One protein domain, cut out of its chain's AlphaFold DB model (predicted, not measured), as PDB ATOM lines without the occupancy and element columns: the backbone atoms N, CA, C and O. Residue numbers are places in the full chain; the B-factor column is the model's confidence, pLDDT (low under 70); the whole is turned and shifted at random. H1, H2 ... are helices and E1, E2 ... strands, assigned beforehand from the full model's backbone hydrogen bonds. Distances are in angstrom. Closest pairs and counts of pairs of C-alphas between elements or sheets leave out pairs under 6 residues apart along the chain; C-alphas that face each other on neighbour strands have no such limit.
ATOM      1  N   THR A   2     103.694 114.789 142.010       66.12
ATOM      2  CA  THR A   2     104.590 115.965 141.849       66.12
ATOM      3  C   THR A   2     104.342 116.665 140.508       66.12
ATOM      4  O   THR A   2     104.153 117.875 140.459       66.12
ATOM      5  N   THR A   3     104.173 115.874 139.444       74.88
ATOM      6  CA  THR A   3     103.932 116.343 138.071       74.88
ATOM      7  C   THR A   3     102.632 117.137 137.904       74.88
ATOM      8  O   THR A   3     102.649 118.176 137.266       74.88
ATOM      9  N   ASP A   4     101.512 116.726 138.518       80.56
ATOM     10  CA  ASP A   4     100.255 117.500 138.468       80.56
ATOM     11  C   ASP A   4     100.377 118.886 139.104       80.56
ATOM     12  O   ASP A   4      99.834 119.855 138.582       80.56
ATOM     13  N   LYS A   5     101.097 118.988 140.229       81.19
ATOM     14  CA  LYS A   5     101.328 120.269 140.905       81.19
ATOM     15  C   LYS A   5     102.210 121.176 140.055       81.19
ATOM     16  O   LYS A   5     101.891 122.347 139.901       81.19
ATOM     17  N   GLN A   6     103.270 120.620 139.472       79.62
ATOM     18  CA  GLN A   6     104.149 121.345 138.558       79.62
ATOM     19  C   GLN A   6     103.393 121.820 137.308       79.62
ATOM     20  O   GLN A   6     103.470 122.993 136.965       79.62
ATOM     21  N   ASN A   7     102.596 120.949 136.681       80.75
ATOM     22  CA  ASN A   7     101.788 121.289 135.507       80.75
ATOM     23  C   ASN A   7     100.745 122.363 135.818       80.75
ATOM     24  O   ASN A   7     100.559 123.282 135.024       80.75
ATOM     25  N   LYS A   8     100.077 122.260 136.974       84.44
ATOM     26  CA  LYS A   8      99.151 123.294 137.436       84.44
ATOM     27  C   LYS A   8      99.871 124.636 137.563       84.44
ATOM     28  O   LYS A   8      99.363 125.629 137.056       84.44
ATOM     29  N   TRP A   9     101.054 124.647 138.175       84.62
ATOM     30  CA  TRP A   9     101.830 125.874 138.302       84.62
ATOM     31  C   TRP A   9     102.224 126.438 136.935       84.62
ATOM     32  O   TRP A   9     101.971 127.598 136.644       84.62
ATOM     33  N   LEU A  10     102.758 125.623 136.029       82.50
ATOM     34  CA  LEU A  10     103.106 126.096 134.687       82.50
ATOM     35  C   LEU A  10     101.908 126.691 133.931       82.50
ATOM     36  O   LEU A  10     102.067 127.678 133.217       82.50
ATOM     37  N   ALA A  11     100.707 126.141 134.118       83.06
ATOM     38  CA  ALA A  11      99.489 126.716 133.553       83.06
ATOM     39  C   ALA A  11      99.145 128.085 134.168       83.06
ATOM     40  O   ALA A  11      98.731 128.990 133.448       83.06
ATOM     41  N   GLU A  12      99.353 128.270 135.474       84.50
ATOM     42  CA  GLU A  12      99.181 129.567 136.144       84.50
ATOM     43  C   GLU A  12     100.213 130.605 135.666       84.50
ATOM     44  O   GLU A  12      99.876 131.780 135.565       84.50
ATOM     45  N   GLN A  13     101.426 130.196 135.276       85.12
ATOM     46  CA  GLN A  13     102.440 131.120 134.745       85.12
ATOM     47  C   GLN A  13     102.000 131.807 133.449       85.12
ATOM     48  O   GLN A  13     102.318 132.974 133.242       85.12
ATOM     49  N   VAL A  14     101.214 131.130 132.603       82.94
ATOM     50  CA  VAL A  14     100.626 131.731 131.391       82.94
ATOM     51  C   VAL A  14      99.771 132.948 131.748       82.94
ATOM     52  O   VAL A  14      99.810 133.962 131.061       82.94
ATOM     53  N   TYR A  15      99.031 132.865 132.853       83.38
ATOM     54  CA  TYR A  15      98.187 133.954 133.331       83.38
ATOM     55  C   TYR A  15      99.006 135.141 133.867       83.38
ATOM     56  O   TYR A  15      98.524 136.269 133.874       83.38
ATOM     57  N   TRP A  16     100.244 134.914 134.313       87.88
ATOM     58  CA  TRP A  16     101.115 135.950 134.887       87.88
ATOM     59  C   TRP A  16     101.938 136.690 133.824       87.88
ATOM     60  O   TRP A  16     102.564 137.700 134.127       87.88
ATOM     61  N   VAL A  17     101.939 136.207 132.579       87.25
ATOM     62  CA  VAL A  17     102.637 136.844 131.450       87.25
ATOM     63  C   VAL A  17     101.986 138.159 131.013       87.25
ATOM     64  O   VAL A  17     102.693 139.033 130.521       87.25
ATOM     65  N   GLU A  18     100.676 138.315 131.207       86.31
ATOM     66  CA  GLU A  18      99.949 139.549 130.884       86.31
ATOM     67  C   GLU A  18     100.524 140.738 131.671       86.31
ATOM     68  O   GLU A  18     100.405 140.785 132.896       86.31
ATOM     69  N   GLN A  19     101.155 141.694 130.983       83.62
ATOM     70  CA  GLN A  19     101.906 142.781 131.630       83.62
ATOM     71  C   GLN A  19     101.023 143.869 132.243       83.62
ATOM     72  O   GLN A  19     101.495 144.643 133.072       83.62
ATOM     73  N   GLU A  20      99.757 143.961 131.836       85.25
ATOM     74  CA  GLU A  20      98.818 144.943 132.392       85.25
ATOM     75  C   GLU A  20      98.222 144.505 133.741       85.25
ATOM     76  O   GLU A  20      97.523 145.292 134.383       85.25
ATOM     77  N   ARG A  21      98.505 143.278 134.203       83.88
ATOM     78  CA  ARG A  21      98.021 142.771 135.493       83.88
ATOM     79  C   ARG A  21      98.863 143.265 136.661       83.88
ATOM     80  O   ARG A  21     100.077 143.113 136.677       83.88
ATOM     81  N   ASP A  22      98.196 143.760 137.694       89.12
ATOM     82  CA  ASP A  22      98.809 144.244 138.935       89.12
ATOM     83  C   ASP A  22      98.537 143.335 140.148       89.12
ATOM     84  O   ASP A  22      99.037 143.580 141.246       89.12
ATOM     85  N   ASP A  23      97.780 142.253 139.955       88.75
ATOM     86  CA  ASP A  23      97.379 141.297 140.987       88.75
ATOM     87  C   ASP A  23      98.284 140.051 141.065       88.75
ATOM     88  O   ASP A  23      97.965 139.077 141.752       88.75
ATOM     89  N   VAL A  24      99.436 140.078 140.388       88.56
ATOM     90  CA  VAL A  24     100.472 139.034 140.445       88.56
ATOM     91  C   VAL A  24     101.698 139.482 141.228       88.56
ATOM     92  O   VAL A  24     102.026 140.662 141.302       88.56
ATOM     93  N   GLY A  25     102.415 138.517 141.809       86.62
ATOM     94  CA  GLY A  25     103.655 138.803 142.536       86.62
ATOM     95  C   GLY A  25     104.835 139.156 141.624       86.62
ATOM     96  O   GLY A  25     105.772 139.817 142.067       86.62
ATOM     97  N   TYR A  26     104.808 138.697 140.372       88.69
ATOM     98  CA  TYR A  26     105.803 138.989 139.344       88.69
ATOM     99  C   TYR A  26     105.247 138.671 137.950       88.69
ATOM    100  O   TYR A  26     104.278 137.923 137.825       88.69
ATOM    101  N   HIS A  27     105.927 139.168 136.914       90.50
ATOM    102  CA  HIS A  27     105.730 138.732 135.531       90.50
ATOM    103  C   HIS A  27     106.899 137.836 135.098       90.50
ATOM    104  O   HIS A  27     108.057 138.224 135.303       90.50
ATOM    105  N   PRO A  28     106.643 136.638 134.540       89.81
ATOM    106  CA  PRO A  28     107.691 135.774 134.011       89.81
ATOM    107  C   PRO A  28     108.480 136.484 132.910       89.81
ATOM    108  O   PRO A  28     107.895 137.116 132.032       89.81
ATOM    109  N   ALA A  29     109.805 136.345 132.925       89.44
ATOM    110  CA  ALA A  29     110.691 136.907 131.909       89.44
ATOM    111  C   ALA A  29     111.565 135.819 131.277       89.44
ATOM    112  O   ALA A  29     111.960 134.859 131.934       89.44
ATOM    113  N   ALA A  30     111.874 135.963 129.988       89.38
ATOM    114  CA  ALA A  30     112.717 135.005 129.278       89.38
ATOM    115  C   ALA A  30     114.137 134.940 129.872       89.38
ATOM    116  O   ALA A  30     114.747 135.967 130.162       89.38
ATOM    117  N   ASN A  31     114.682 133.726 129.957       88.25
ATOM    118  CA  ASN A  31     115.961 133.347 130.571       88.25
ATOM    119  C   ASN A  31     116.028 133.506 132.100       88.25
ATOM    120  O   ASN A  31     117.107 133.377 132.681       88.25
ATOM    121  N   GLU A  32     114.897 133.751 132.764       90.50
ATOM    122  CA  GLU A  32     114.812 133.744 134.224       90.50
ATOM    123  C   GLU A  32     114.391 132.370 134.758       90.50
ATOM    124  O   GLU A  32     113.730 131.572 134.081       90.50
ATOM    125  N   ARG A  33     114.788 132.088 136.004       89.94
ATOM    126  CA  ARG A  33     114.488 130.829 136.703       89.94
ATOM    127  C   ARG A  33     113.650 131.090 137.941       89.94
ATOM    128  O   ARG A  33     114.050 131.849 138.821       89.94
ATOM    129  N   TYR A  34     112.555 130.355 138.058       88.06
ATOM    130  CA  TYR A  34     111.594 130.484 139.148       88.06
ATOM    131  C   TYR A  34     111.409 129.141 139.846       88.06
ATOM    132  O   TYR A  34     111.548 128.076 139.236       88.06
ATOM    133  N   PHE A  35     111.111 129.173 141.142       87.50
ATOM    134  CA  PHE A  35     110.643 127.974 141.825       87.50
ATOM    135  C   PHE A  35     109.235 127.643 141.348       87.50
ATOM    136  O   PHE A  35     108.437 128.547 141.112       87.50
ATOM    137  N   CYS A  36     108.927 126.349 141.227       83.38
ATOM    138  CA  CYS A  36     107.539 125.948 141.057       83.38
ATOM    139  C   CYS A  36     106.742 126.457 142.260       83.38
ATOM    140  O   CYS A  36     105.808 127.196 142.054       83.38
ATOM    141  N   ASP A  37     107.160 126.176 143.496       82.94
ATOM    142  CA  ASP A  37     106.530 126.711 144.709       82.94
ATOM    143  C   ASP A  37     107.607 127.220 145.678       82.94
ATOM    144  O   ASP A  37     108.494 126.464 146.082       82.94
ATOM    145  N   ASP A  38     107.535 128.494 146.069       80.81
ATOM    146  CA  ASP A  38     108.469 129.085 147.036       80.81
ATOM    147  C   ASP A  38     108.354 128.458 148.436       80.81
ATOM    148  O   ASP A  38     109.332 128.436 149.194       80.81
ATOM    149  N   SER A  39     107.179 127.915 148.774       83.50
ATOM    150  CA  SER A  39     106.919 127.211 150.035       83.50
ATOM    151  C   SER A  39     107.379 125.753 149.996       83.50
ATOM    152  O   SER A  39     107.696 125.188 151.042       83.50
ATOM    153  N   ASP A  40     107.452 125.148 148.807       82.75
ATOM    154  CA  ASP A  40     107.853 123.753 148.603       82.75
ATOM    155  C   ASP A  40     108.926 123.629 147.511       82.75
ATOM    156  O   ASP A  40     108.684 123.245 146.364       82.75
ATOM    157  N   LYS A  41     110.173 123.904 147.910       80.69
ATOM    158  CA  LYS A  41     111.349 123.829 147.026       80.69
ATOM    159  C   LYS A  41     111.622 122.424 146.481       80.69
ATOM    160  O   LYS A  41     112.397 122.296 145.533       80.69
ATOM    161  N   ALA A  42     111.010 121.377 147.046       82.94
ATOM    162  CA  ALA A  42     111.126 120.017 146.521       82.94
ATOM    163  C   ALA A  42     110.367 119.839 145.194       82.94
ATOM    164  O   ALA A  42     110.646 118.897 144.455       82.94
ATOM    165  N   LEU A  43     109.460 120.763 144.851       81.00
ATOM    166  CA  LEU A  43     108.791 120.793 143.549       81.00
ATOM    167  C   LEU A  43     109.716 121.228 142.401       81.00
ATOM    168  O   LEU A  43     109.353 121.047 141.241       81.00
ATOM    169  N   GLY A  44     110.915 121.735 142.700       86.44
ATOM    170  CA  GLY A  44     111.918 122.092 141.699       86.44
ATOM    171  C   GLY A  44     111.748 123.499 141.128       86.44
ATOM    172  O   GLY A  44     111.093 124.365 141.718       86.44
ATOM    173  N   LYS A  45     112.409 123.737 139.994       88.19
ATOM    174  CA  LYS A  45     112.441 125.029 139.304       88.19
ATOM    175  C   LYS A  45     112.033 124.875 137.848       88.19
ATOM    176  O   LYS A  45     112.153 123.796 137.267       88.19
ATOM    177  N   PHE A  46     111.614 125.978 137.251       87.00
ATOM    178  CA  PHE A  46     111.472 126.094 135.810       87.00
ATOM    179  C   PHE A  46     112.272 127.288 135.296       87.00
ATOM    180  O   PHE A  46     112.375 128.323 135.954       87.00
ATOM    181  N   GLU A  47     112.858 127.115 134.121       89.75
ATOM    182  CA  GLU A  47     113.453 128.183 133.330       89.75
ATOM    183  C   GLU A  47     112.442 128.629 132.281       89.75
ATOM    184  O   GLU A  47     111.822 127.798 131.611       89.75
ATOM    185  N   VAL A  48     112.264 129.935 132.132       89.06
ATOM    186  CA  VAL A  48     111.414 130.501 131.089       89.06
ATOM    187  C   VAL A  48     112.244 130.654 129.821       89.06
ATOM    188  O   VAL A  48     113.173 131.449 129.770       89.06
ATOM    189  N   ILE A  49     111.905 129.911 128.773       89.62
ATOM    190  CA  ILE A  49     112.597 129.967 127.480       89.62
ATOM    191  C   ILE A  49     112.138 131.193 126.686       89.62
ATOM    192  O   ILE A  49     112.941 131.883 126.062       89.62
ATOM    193  N   ALA A  50     110.831 131.452 126.684       86.31
ATOM    194  CA  ALA A  50     110.228 132.533 125.922       86.31
ATOM    195  C   ALA A  50     108.924 132.990 126.572       86.31
ATOM    196  O   ALA A  50     108.207 132.189 127.178       86.31
ATOM    197  N   VAL A  51     108.629 134.274 126.397       88.00
ATOM    198  CA  VAL A  51     107.411 134.936 126.858       88.00
ATOM    199  C   VAL A  51     106.886 135.778 125.711       88.00
ATOM    200  O   VAL A  51     107.655 136.515 125.094       88.00
ATOM    201  N   GLU A  52     105.595 135.681 125.437       86.12
ATOM    202  CA  GLU A  52     104.916 136.584 124.516       86.12
ATOM    203  C   GLU A  52     103.589 137.005 125.139       86.12
ATOM    204  O   GLU A  52     102.756 136.169 125.490       86.12
ATOM    205  N   ASP A  53     103.432 138.317 125.286       83.38
ATOM    206  CA  ASP A  53     102.183 138.967 125.652       83.38
ATOM    207  C   ASP A  53     101.625 139.624 124.385       83.38
ATOM    208  O   ASP A  53     102.226 140.561 123.849       83.38
ATOM    209  N   ASN A  54     100.535 139.076 123.842       76.56
ATOM    210  CA  ASN A  54      99.941 139.545 122.593       76.56
ATOM    211  C   ASN A  54      98.571 140.205 122.837       76.56
ATOM    212  O   ASN A  54      97.536 139.529 122.776       76.56
ATOM    213  N   PRO A  55      98.531 141.534 123.047       69.44
ATOM    214  CA  PRO A  55      97.295 142.250 123.353       69.44
ATOM    215  C   PRO A  55      96.404 142.507 122.122       69.44
ATOM    216  O   PRO A  55      95.267 142.950 122.263       69.44
ATOM    217  N   ILE A  56      96.884 142.250 120.896       62.69
ATOM    218  CA  ILE A  56      96.278 142.812 119.674       62.69
ATOM    219  C   ILE A  56      95.033 142.044 119.188       62.69
ATOM    220  O   ILE A  56      94.192 142.638 118.520       62.69
ATOM    221  N   ASN A  57      94.854 140.761 119.532       54.84
ATOM    222  CA  ASN A  57      93.804 139.914 118.929       54.84
ATOM    223  C   ASN A  57      93.025 139.025 119.915       54.84
ATOM    224  O   ASN A  57      92.605 137.926 119.556       54.84
ATOM    225  N   GLY A  58      92.792 139.489 121.144       53.38
ATOM    226  CA  GLY A  58      92.018 138.719 122.119       53.38
ATOM    227  C   GLY A  58      92.810 137.531 122.671       53.38
ATOM    228  O   GLY A  58      92.562 136.383 122.323       53.38
ATOM    229  N   MET A  59      93.740 137.855 123.570       65.56
ATOM    230  CA  MET A  59      94.236 136.998 124.650       65.56
ATOM    231  C   MET A  59      94.888 135.672 124.228       65.56
ATOM    232  O   MET A  59      94.293 134.599 124.310       65.56
ATOM    233  N   GLN A  60      96.170 135.743 123.866       64.38
ATOM    234  CA  GLN A  60      97.087 134.609 123.995       64.38
ATOM    235  C   GLN A  60      98.393 135.122 124.595       64.38
ATOM    236  O   GLN A  60      99.292 135.556 123.881       64.38
ATOM    237  N   ALA A  61      98.462 135.109 125.922       71.62
ATOM    238  CA  ALA A  61      99.733 135.104 126.617       71.62
ATOM    239  C   ALA A  61     100.334 133.698 126.473       71.62
ATOM    240  O   ALA A  61      99.611 132.702 126.580       71.62
ATOM    241  N   MET A  62     101.632 133.590 126.210       76.25
ATOM    242  CA  MET A  62     102.322 132.302 126.177       76.25
ATOM    243  C   MET A  62     103.614 132.347 126.976       76.25
ATOM    244  O   MET A  62     104.369 133.318 126.937       76.25
ATOM    245  N   VAL A  63     103.874 131.243 127.674       79.31
ATOM    246  CA  VAL A  63     105.130 130.995 128.371       79.31
ATOM    247  C   VAL A  63     105.653 129.631 127.941       79.31
ATOM    248  O   VAL A  63     104.990 128.605 128.105       79.31
ATOM    249  N   ALA A  64     106.842 129.608 127.350       79.94
ATOM    250  CA  ALA A  64     107.568 128.373 127.099       79.94
ATOM    251  C   ALA A  64     108.508 128.135 128.277       79.94
ATOM    252  O   ALA A  64     109.285 129.022 128.628       79.94
ATOM    253  N   THR A  65     108.449 126.953 128.888       80.94
ATOM    254  CA  THR A  65     109.249 126.641 130.077       80.94
ATOM    255  C   THR A  65     109.986 125.317 129.934       80.94
ATOM    256  O   THR A  65     109.501 124.381 129.295       80.94
ATOM    257  N   MET A  66     111.169 125.237 130.543       81.25
ATOM    258  CA  MET A  66     111.909 123.997 130.743       81.25
ATOM    259  C   MET A  66     111.935 123.669 132.229       81.25
ATOM    260  O   MET A  66     112.379 124.473 133.048       81.25
ATOM    261  N   MET A  67     111.449 122.483 132.584       79.00
ATOM    262  CA  MET A  67     111.449 122.031 133.969       79.00
ATOM    263  C   MET A  67     112.786 121.405 134.338       79.00
ATOM    264  O   MET A  67     113.236 120.454 133.698       79.00
ATOM    265  N   GLU A  68     113.362 121.868 135.438       68.25
ATOM    266  CA  GLU A  68     114.443 121.172 136.114       68.25
ATOM    267  C   GLU A  68     113.862 120.403 137.298       68.25
ATOM    268  O   GLU A  68     113.479 120.966 138.329       68.25
ATOM    269  N   VAL A  69     113.787 119.085 137.139       57.44
ATOM    270  CA  VAL A  69     113.398 118.188 138.224       57.44
ATOM    271  C   VAL A  69     114.640 117.923 139.071       57.44
ATOM    272  O   VAL A  69     115.602 117.328 138.588       57.44
TER     273      VAL A  69
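This is residues 2 to 69 of the 71 residues of an uncharacterized protein of Streptococcus ruminantium (UniProt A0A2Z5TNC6). A long, twisted hairpin of E2 and E3, with short E1 added beside E2, has helix H1 packed on one face, mainly over E3, in two layers, helix and sheet. The 68 printed residues run H1, E1, E2, E3, class mixed; the antiparallel sheet E1-E2-E3 is a meander, each strand neighbour to the one before. The whole is compact, radius of gyration of the C-alphas 12.0 A, yet elongated, spanning 38 by 22 by 20 A.

E2, residues 45 to 54, measures 25.4 A and bends by 62 degrees at residue 49. E3, residues 60 to 68, measures 25.1 A and ends at C-alpha 68 (114.443, 121.172, 136.114). E1 is residues 33 to 35. H1, residues 3 to 16, measures 20.1 A from C-alpha 3 (103.932, 116.343, 138.071).

In hairpin E2-E3, N 49 and O 64 are within hydrogen-bond range at 2.8 A; in hairpin E1-E2, N 34 and O 46 at 2.9 A. H1 is on the sheet; its closest C-alphas to E3, Val 14 and Val 63, are 5.5 A apart. In H1, 8 of 10 O i to N i+4 pairs are within range.

The printed part has no cut. The link H1 to E1, residues 17 to 32, is long. Residues 2, 55 to 60 and 68 to 69 have pLDDT under 70.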